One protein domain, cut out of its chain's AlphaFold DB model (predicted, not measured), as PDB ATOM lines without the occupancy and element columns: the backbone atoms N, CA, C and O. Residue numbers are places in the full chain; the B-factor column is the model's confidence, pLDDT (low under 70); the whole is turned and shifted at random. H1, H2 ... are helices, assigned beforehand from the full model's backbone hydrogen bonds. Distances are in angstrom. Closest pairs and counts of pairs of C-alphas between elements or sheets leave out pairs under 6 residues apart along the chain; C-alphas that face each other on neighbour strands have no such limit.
ATOM      1  N   GLN A   2      26.238 -31.878  -8.002       84.81
ATOM      2  CA  GLN A   2      26.367 -30.754  -8.950       84.81
ATOM      3  C   GLN A   2      25.247 -29.741  -8.687       84.81
ATOM      4  O   GLN A   2      24.103 -29.974  -9.075       84.81
ATOM      5  N   THR A   3      25.559 -28.659  -7.978       85.75
ATOM      6  CA  THR A   3      24.572 -27.650  -7.549       85.75
ATOM      7  C   THR A   3      24.524 -26.422  -8.448       85.75
ATOM      8  O   THR A   3      23.591 -25.634  -8.343       85.75
ATOM      9  N   THR A   4      25.514 -26.256  -9.320       91.00
ATOM     10  CA  THR A   4      25.597 -25.108 -10.222       91.00
ATOM     11  C   THR A   4      24.584 -25.206 -11.344       91.00
ATOM     12  O   THR A   4      24.445 -26.248 -11.991       91.00
ATOM     13  N   GLU A   5      23.893 -24.091 -11.564       94.94
ATOM     14  CA  GLU A   5      22.857 -23.933 -12.577       94.94
ATOM     15  C   GLU A   5      23.390 -24.271 -13.975       94.94
ATOM     16  O   GLU A   5      24.510 -23.923 -14.361       94.94
ATOM     17  N   MET A   6      22.580 -24.999 -14.730       96.62
ATOM     18  CA  MET A   6      22.839 -25.391 -16.103       96.62
ATOM     19  C   MET A   6      22.474 -24.248 -17.048       96.62
ATOM     20  O   MET A   6      21.394 -23.676 -16.974       96.62
ATOM     21  N   LEU A   7      23.348 -23.967 -18.010       97.69
ATOM     22  CA  LEU A   7      23.147 -22.902 -18.995       97.69
ATOM     23  C   LEU A   7      22.596 -23.424 -20.327       97.69
ATOM     24  O   LEU A   7      21.988 -22.662 -21.084       97.69
ATOM     25  N   TYR A   8      22.809 -24.709 -20.608       98.00
ATOM     26  CA  TYR A   8      22.461 -25.384 -21.852       98.00
ATOM     27  C   TYR A   8      21.701 -26.685 -21.573       98.00
ATOM     28  O   TYR A   8      22.002 -27.407 -20.628       98.00
ATOM     29  N   CYS A   9      20.733 -27.003 -22.430       96.38
ATOM     30  CA  CYS A   9      19.991 -28.256 -22.450       96.38
ATOM     31  C   CYS A   9      20.948 -29.444 -22.626       96.38
ATOM     32  O   CYS A   9      21.571 -29.552 -23.686       96.38
ATOM     33  N   PRO A  10      21.023 -30.379 -21.661       97.12
ATOM     34  CA  PRO A  10      21.893 -31.548 -21.772       97.12
ATOM     35  C   PRO A  10      21.608 -32.440 -22.985       97.12
ATOM     36  O   PRO A  10      22.486 -33.167 -23.435       97.12
ATOM     37  N   MET A  11      20.389 -32.400 -23.527       95.75
ATOM     38  CA  MET A  11      20.000 -33.203 -24.691       95.75
ATOM     39  C   MET A  11      20.298 -32.501 -26.024       95.75
ATOM     40  O   MET A  11      20.673 -33.157 -26.988       95.75
ATOM     41  N   MET A  12      20.114 -31.179 -26.092       95.06
ATOM     42  CA  MET A  12      20.086 -30.435 -27.361       95.06
ATOM     43  C   MET A  12      21.200 -29.391 -27.507       95.06
ATOM     44  O   MET A  12      21.349 -28.823 -28.583       95.06
ATOM     45  N   GLY A  13      21.929 -29.064 -26.437       95.81
ATOM     46  CA  GLY A  13      22.970 -28.029 -26.450       95.81
ATOM     47  C   GLY A  13      22.448 -26.593 -26.590       95.81
ATOM     48  O   GLY A  13      23.239 -25.661 -26.680       95.81
ATOM     49  N   ILE A  14      21.126 -26.386 -26.601       96.44
ATOM     50  CA  ILE A  14      20.497 -25.056 -26.687       96.44
ATOM     51  C   ILE A  14      20.461 -24.368 -25.319       96.44
ATOM     52  O   ILE A  14      20.331 -25.041 -24.301       96.44
ATOM     53  N   ARG A  15      20.550 -23.034 -25.275       97.31
ATOM     54  CA  ARG A  15      20.515 -22.276 -24.008       97.31
ATOM     55  C   ARG A  15      19.147 -22.329 -23.324       97.31
ATOM     56  O   ARG A  15      18.131 -22.447 -23.999       97.31
ATOM     57  N   GLY A  16      19.150 -22.157 -22.000       93.38
ATOM     58  CA  GLY A  16      17.938 -22.062 -21.177       93.38
ATOM     59  C   GLY A  16      17.261 -23.415 -20.934       93.38
ATOM     60  O   GLY A  16      16.124 -23.605 -21.369       93.38
ATOM     61  N   PRO A  17      17.948 -24.382 -20.295       95.31
ATOM     62  CA  PRO A  17      17.335 -25.653 -19.926       95.31
ATOM     63  C   PRO A  17      16.189 -25.450 -18.929       95.31
ATOM     64  O   PRO A  17      16.283 -24.633 -18.021       95.31
ATOM     65  N   VAL A  18      15.118 -26.231 -19.078       92.69
ATOM     66  CA  VAL A  18      14.028 -26.306 -18.097       92.69
ATOM     67  C   VAL A  18      13.796 -27.771 -17.704       92.69
ATOM     68  O   VAL A  18      13.354 -28.551 -18.556       92.69
ATOM     69  N   PRO A  19      14.067 -28.168 -16.447       94.25
ATOM     70  CA  PRO A  19      14.604 -27.352 -15.354       94.25
ATOM     71  C   PRO A  19      16.097 -27.030 -15.541       94.25
ATOM     72  O   PRO A  19      16.811 -27.706 -16.272       94.25
ATOM     73  N   ASP A  20      16.581 -26.011 -14.851       94.44
ATOM     74  CA  ASP A  20      17.961 -25.519 -14.943       94.44
ATOM     75  C   ASP A  20      18.913 -26.159 -13.921       94.44
ATOM     76  O   ASP A  20      20.107 -25.878 -13.910       94.44
ATOM     77  N   THR A  21      18.436 -27.088 -13.090       93.94
ATOM     78  CA  THR A  21      19.287 -27.831 -12.152       93.94
ATOM     79  C   THR A  21      19.555 -29.252 -12.634       93.94
ATOM     80  O   THR A  21      18.667 -29.951 -13.131       93.94
ATOM     81  N   ALA A  22      20.794 -29.712 -12.443       92.25
ATOM     82  CA  ALA A  22      21.240 -31.041 -12.861       92.25
ATOM     83  C   ALA A  22      20.379 -32.172 -12.266       92.25
ATOM     84  O   ALA A  22      20.030 -33.126 -12.963       92.25
ATOM     85  N   THR A  23      20.009 -32.063 -10.987       88.69
ATOM     86  CA  THR A  23      19.169 -33.054 -10.296       88.69
ATOM     87  C   THR A  23      17.765 -33.114 -10.884       88.69
ATOM     88  O   THR A  23      17.347 -34.182 -11.329       88.69
ATOM     89  N   ALA A  24      17.061 -31.979 -10.954       91.00
ATOM     90  CA  ALA A  24      15.691 -31.955 -11.456       91.00
ATOM     91  C   ALA A  24      15.623 -32.415 -12.920       91.00
ATOM     92  O   ALA A  24      14.697 -33.125 -13.311       91.00
ATOM     93  N   TRP A  25      16.639 -32.082 -13.725       93.19
ATOM     94  CA  TRP A  25      16.700 -32.523 -15.115       93.19
ATOM     95  C   TRP A  25      16.792 -34.047 -15.238       93.19
ATOM     96  O   TRP A  25      16.063 -34.652 -16.028       93.19
ATOM     97  N   ARG A  26      17.668 -34.684 -14.448       90.44
ATOM     98  CA  ARG A  26      17.805 -36.151 -14.430       90.44
ATOM     99  C   ARG A  26      16.513 -36.834 -14.011       90.44
ATOM    100  O   ARG A  26      16.125 -37.818 -14.634       90.44
ATOM    101  N   GLU A  27      15.841 -36.312 -12.990       87.88
ATOM    102  CA  GLU A  27      14.586 -36.876 -12.493       87.88
ATOM    103  C   GLU A  27      13.456 -36.784 -13.518       87.88
ATOM    104  O   GLU A  27      12.742 -37.772 -13.729       87.88
ATOM    105  N   GLN A  28      13.324 -35.617 -14.158       90.50
ATOM    106  CA  GLN A  28      12.252 -35.323 -15.100       90.50
ATOM    107  C   GLN A  28      12.424 -36.071 -16.420       90.50
ATOM    108  O   GLN A  28      11.483 -36.707 -16.890       90.50
ATOM    109  N   TYR A  29      13.607 -35.992 -17.031       89.62
ATOM    110  CA  TYR A  29      13.795 -36.515 -18.380       89.62
ATOM    111  C   TYR A  29      14.354 -37.933 -18.392       89.62
ATOM    112  O   TYR A  29      13.923 -38.718 -19.228       89.62
ATOM    113  N   ARG A  30      15.287 -38.298 -17.502       85.12
ATOM    114  CA  ARG A  30      15.969 -39.614 -17.521       85.12
ATOM    115  C   ARG A  30      16.578 -39.975 -18.889       85.12
ATOM    116  O   ARG A  30      16.532 -41.126 -19.313       85.12
ATOM    117  N   HIS A  31      17.097 -38.972 -19.597       89.19
ATOM    118  CA  HIS A  31      17.779 -39.126 -20.885       89.19
ATOM    119  C   HIS A  31      19.284 -38.947 -20.715       89.19
ATOM    120  O   HIS A  31      19.723 -38.182 -19.853       89.19
ATOM    121  N   ALA A  32      20.054 -39.582 -21.600       92.38
ATOM    122  CA  ALA A  32      21.487 -39.359 -21.680       92.38
ATOM    123  C   ALA A  32      21.801 -37.902 -22.063       92.38
ATOM    124  O   ALA A  32      21.150 -37.299 -22.920       92.38
ATOM    125  N   TRP A  33      22.812 -37.335 -21.421       95.94
ATOM    126  CA  TRP A  33      23.296 -35.985 -21.653       95.94
ATOM    127  C   TRP A  33      24.264 -36.005 -22.832       95.94
ATOM    128  O   TRP A  33      25.424 -36.376 -22.672       95.94
ATOM    129  N   ALA A  34      23.792 -35.608 -24.013       97.56
ATOM    130  CA  ALA A  34      24.597 -35.495 -25.229       97.56
ATOM    131  C   ALA A  34      25.510 -34.254 -25.239       97.56
ATOM    132  O   ALA A  34      26.513 -34.220 -25.950       97.56
ATOM    133  N   PHE A  35      25.184 -33.241 -24.435       98.06
ATOM    134  CA  PHE A  35      25.931 -31.995 -24.309       98.06
ATOM    135  C   PHE A  35      26.294 -31.734 -22.848       98.06
ATOM    136  O   PHE A  35      25.547 -32.072 -21.931       98.06
ATOM    137  N   ASN A  36      27.445 -31.104 -22.624       97.31
ATOM    138  CA  ASN A  36      27.801 -30.563 -21.320       97.31
ATOM    139  C   ASN A  36      26.912 -29.340 -21.037       97.31
ATOM    140  O   ASN A  36      26.972 -28.363 -21.788       97.31
ATOM    141  N   PRO A  37      26.107 -29.345 -19.965       97.12
ATOM    142  CA  PRO A  37      25.097 -28.311 -19.771       97.12
ATOM    143  C   PRO A  37      25.638 -26.983 -19.246       97.12
ATOM    144  O   PRO A  37      24.904 -26.000 -19.215       97.12
ATOM    145  N   TRP A  38      26.904 -26.911 -18.846       96.88
ATOM    146  CA  TRP A  38      27.523 -25.654 -18.420       96.88
ATOM    147  C   TRP A  38      28.277 -24.963 -19.554       96.88
ATOM    148  O   TRP A  38      28.422 -23.744 -19.542       96.88
ATOM    149  N   THR A  39      28.734 -25.719 -20.555       96.25
ATOM    150  CA  THR A  39      29.538 -25.179 -21.666       96.25
ATOM    151  C   THR A  39      28.836 -25.229 -23.020       96.25
ATOM    152  O   THR A  39      29.218 -24.492 -23.923       96.25
ATOM    153  N   GLY A  40      27.825 -26.085 -23.179       96.62
ATOM    154  CA  GLY A  40      27.157 -26.336 -24.456       96.62
ATOM    155  C   GLY A  40      27.970 -27.215 -25.410       96.62
ATOM    156  O   GLY A  40      27.538 -27.451 -26.535       96.62
ATOM    157  N   HIS A  41      29.136 -27.721 -24.993       97.31
ATOM    158  CA  HIS A  41      29.949 -28.598 -25.831       97.31
ATOM    159  C   HIS A  41      29.317 -29.979 -25.968       97.31
ATOM    160  O   HIS A  41      28.914 -30.595 -24.980       97.31
ATOM    161  N   GLN A  42      29.271 -30.479 -27.201       97.81
ATOM    162  CA  GLN A  42      28.855 -31.845 -27.476       97.81
ATOM    163  C   GLN A  42      29.857 -32.824 -26.860       97.81
ATOM    164  O   GLN A  42      31.070 -32.643 -26.971       97.81
ATOM    165  N   ARG A  43      29.336 -33.855 -26.201       97.56
ATOM    166  CA  ARG A  43      30.134 -34.919 -25.592       97.56
ATOM    167  C   ARG A  43      30.442 -35.996 -26.621       97.56
ATOM    168  O   ARG A  43      29.666 -36.209 -27.557       97.56
ATOM    169  N   SER A  44      31.570 -36.681 -26.452       97.06
ATOM    170  CA  SER A  44      31.886 -37.813 -27.320       97.06
ATOM    171  C   SER A  44      30.971 -39.006 -27.003       97.06
ATOM    172  O   SER A  44      30.497 -39.127 -25.869       97.06
ATOM    173  N   PRO A  45      30.732 -39.922 -27.961       94.62
ATOM    174  CA  PRO A  45      29.986 -41.149 -27.690       94.62
ATOM    175  C   PRO A  45      30.563 -41.950 -26.515       94.62
ATOM    176  O   PRO A  45      29.807 -42.421 -25.674       94.62
ATOM    177  N   LEU A  46      31.895 -42.017 -26.405       91.94
ATOM    178  CA  LEU A  46      32.575 -42.711 -25.312       91.94
ATOM    179  C   LEU A  46      32.272 -42.075 -23.946       91.94
ATOM    180  O   LEU A  46      31.979 -42.793 -22.992       91.94
ATOM    181  N   ASP A  47      32.288 -40.741 -23.852       91.25
ATOM    182  CA  ASP A  47      31.945 -40.041 -22.605       91.25
ATOM    183  C   ASP A  47      30.497 -40.323 -22.195       91.25
ATOM    184  O   ASP A  47      30.198 -40.458 -21.010       91.25
ATOM    185  N   ILE A  48      29.585 -40.378 -23.171       92.94
ATOM    186  CA  ILE A  48      28.161 -40.642 -22.940       92.94
ATOM    187  C   ILE A  48      27.949 -42.090 -22.499       92.94
ATOM    188  O   ILE A  48      27.154 -42.334 -21.599       92.94
ATOM    189  N   GLU A  49      28.651 -43.053 -23.093       88.44
ATOM    190  CA  GLU A  49      28.571 -44.457 -22.679       88.44
ATOM    191  C   GLU A  49      29.063 -44.662 -21.240       88.44
ATOM    192  O   GLU A  49      28.460 -45.423 -20.484       88.44
ATOM    193  N   GLN A  50      30.137 -43.971 -20.850       84.94
ATOM    194  CA  GLN A  50      30.717 -44.079 -19.508       84.94
ATOM    195  C   GLN A  50      29.935 -43.295 -18.447       84.94
ATOM    196  O   GLN A  50      29.884 -43.709 -17.289       84.94
ATOM    197  N   ASP A  51      29.338 -42.168 -18.828       89.88
ATOM    198  CA  ASP A  51      28.600 -41.283 -17.932       89.88
ATOM    199  C   ASP A  51      27.351 -40.715 -18.627       89.88
ATOM    200  O   ASP A  51      27.294 -39.526 -18.973       89.88
ATOM    201  N   PRO A  52      26.321 -41.546 -18.860       90.88
ATOM    202  CA  PRO A  52      25.144 -41.131 -19.617       90.88
ATOM    203  C   PRO A  52      24.420 -39.974 -18.937       90.88
ATOM    204  O   PRO A  52      23.961 -39.062 -19.613       90.88
ATOM    205  N   ASP A  53      24.399 -39.940 -17.608       90.31
ATOM    206  CA  ASP A  53      23.706 -38.904 -16.841       90.31
ATOM    207  C   ASP A  53      24.549 -37.637 -16.620       90.31
ATOM    208  O   ASP A  53      24.070 -36.693 -15.991       90.31
ATOM    209  N   GLY A  54      25.801 -37.590 -17.083       90.50
ATOM    210  CA  GLY A  54      26.673 -36.421 -16.939       90.50
ATOM    211  C   GLY A  54      27.105 -36.138 -15.495       90.50
ATOM    212  O   GLY A  54      27.282 -34.975 -15.130       90.50
ATOM    213  N   ARG A  55      27.192 -37.158 -14.635       87.81
ATOM    214  CA  ARG A  55      27.571 -37.049 -13.215       87.81
ATOM    215  C   ARG A  55      29.052 -36.757 -13.017       87.81
ATOM    216  O   ARG A  55      29.392 -36.130 -12.021       87.81
ATOM    217  N   LEU A  56      29.902 -37.163 -13.957       87.88
ATOM    218  CA  LEU A  56      31.350 -36.926 -13.941       87.88
ATOM    219  C   LEU A  56      31.733 -35.552 -14.499       87.88
ATOM    220  O   LEU A  56      32.881 -35.129 -14.380       87.88
ATOM    221  N   LEU A  57      30.786 -34.841 -15.111       90.75
ATOM    222  CA  LEU A  57      31.016 -33.488 -15.597       90.75
ATOM    223  C   LEU A  57      31.197 -32.517 -14.424       90.75
ATOM    224  O   LEU A  57      30.462 -32.556 -13.440       90.75
ATOM    225  N   ILE A  58      32.152 -31.601 -14.546       89.25
ATOM    226  CA  ILE A  58      32.419 -30.583 -13.528       89.25
ATOM    227  C   ILE A  58      32.095 -29.212 -14.134       89.25
ATOM    228  O   ILE A  58      32.562 -28.926 -15.245       89.25
ATOM    229  N   PRO A  59      31.288 -28.372 -13.459       91.12
ATOM    230  CA  PRO A  59      31.034 -27.013 -13.915       91.12
ATOM    231  C   PRO A  59      32.345 -26.216 -14.063       91.12
ATOM    232  O   PRO A  59      33.266 -26.380 -13.259       91.12
ATOM    233  N   PRO A  60      32.470 -25.336 -15.072       89.44
ATOM    234  CA  PRO A  60      33.658 -24.506 -15.241       89.44
ATOM    235  C   PRO A  60      33.970 -23.677 -13.990       89.44
ATOM    236  O   PRO A  60      33.100 -23.003 -13.450       89.44
ATOM    237  N   GLY A  61      35.233 -23.696 -13.556       85.94
ATOM    238  CA  GLY A  61      35.688 -22.971 -12.364       85.94
ATOM    239  C   GLY A  61      35.520 -23.740 -11.052       85.94
ATOM    240  O   GLY A  61      36.105 -23.340 -10.045       85.94
ATOM    241  N   GLU A  62      34.811 -24.867 -11.061       85.75
ATOM    242  CA  GLU A  62      34.760 -25.784  -9.927       85.75
ATOM    243  C   GLU A  62      35.863 -26.836 -10.003       85.75
ATOM    244  O   GLU A  62      36.389 -27.174 -11.065       85.75
ATOM    245  N   LYS A  63      36.222 -27.363  -8.833       81.62
ATOM    246  CA  LYS A  63      37.087 -28.532  -8.703       81.62
ATOM    247  C   LYS A  63      36.290 -29.641  -8.032       81.62
ATOM    248  O   LYS A  63      35.507 -29.337  -7.128       81.62
ATOM    249  N   PRO A  64      36.505 -30.905  -8.423       75.12
ATOM    250  CA  PRO A  64      35.924 -32.012  -7.694       75.12
ATOM    251  C   PRO A  64      36.449 -31.957  -6.258       75.12
ATOM    252  O   PRO A  64      37.649 -31.812  -6.012       75.12
TER     253      PRO A  64
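AT A GLANCE: This is residues 2 to 64 of the 137 residues of an uncharacterized protein of Burkholderia sp. SRS-46 (UniProt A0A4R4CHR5). This domain has little regular structure: it is a compact, rounded body of winding loops, with two short helices, H1 and H2, at separate places on its outside. The loop stretches 2 to 21 and 30 to 44 both run through the core. The printed part has 63 residues with two named helices, H1 then H2, and no named strand; its class is all helix, though the named elements hold only 14 residues. The radius of gyration of the C-alphas is 10.4 A, and the spans are 26 by 25 by 19 A.

HOW THE PARTS SIT: H1, residues 22 to 29, is apart from H2, residues 45 to 50. In both helices every O i to N i+4 pair is within hydrogen-bond range.

IN THESE COORDINATES: H1 runs 10.8 A from C-alpha 22 at (21.240, -31.041, -12.861) to C-alpha 29. H2 runs 8.7 A, ending with C-alpha 50 at (30.717, -44.079, -19.508).

THE WHOLE: The C-alphas farthest apart, those of Gln 28 and Gly 61, are 26.6 A apart. The printed part has no cut. The link from H1 to H2, 15 residues, is long. The mean pLDDT of the printed part is 92.3, and no printed residue is under 70.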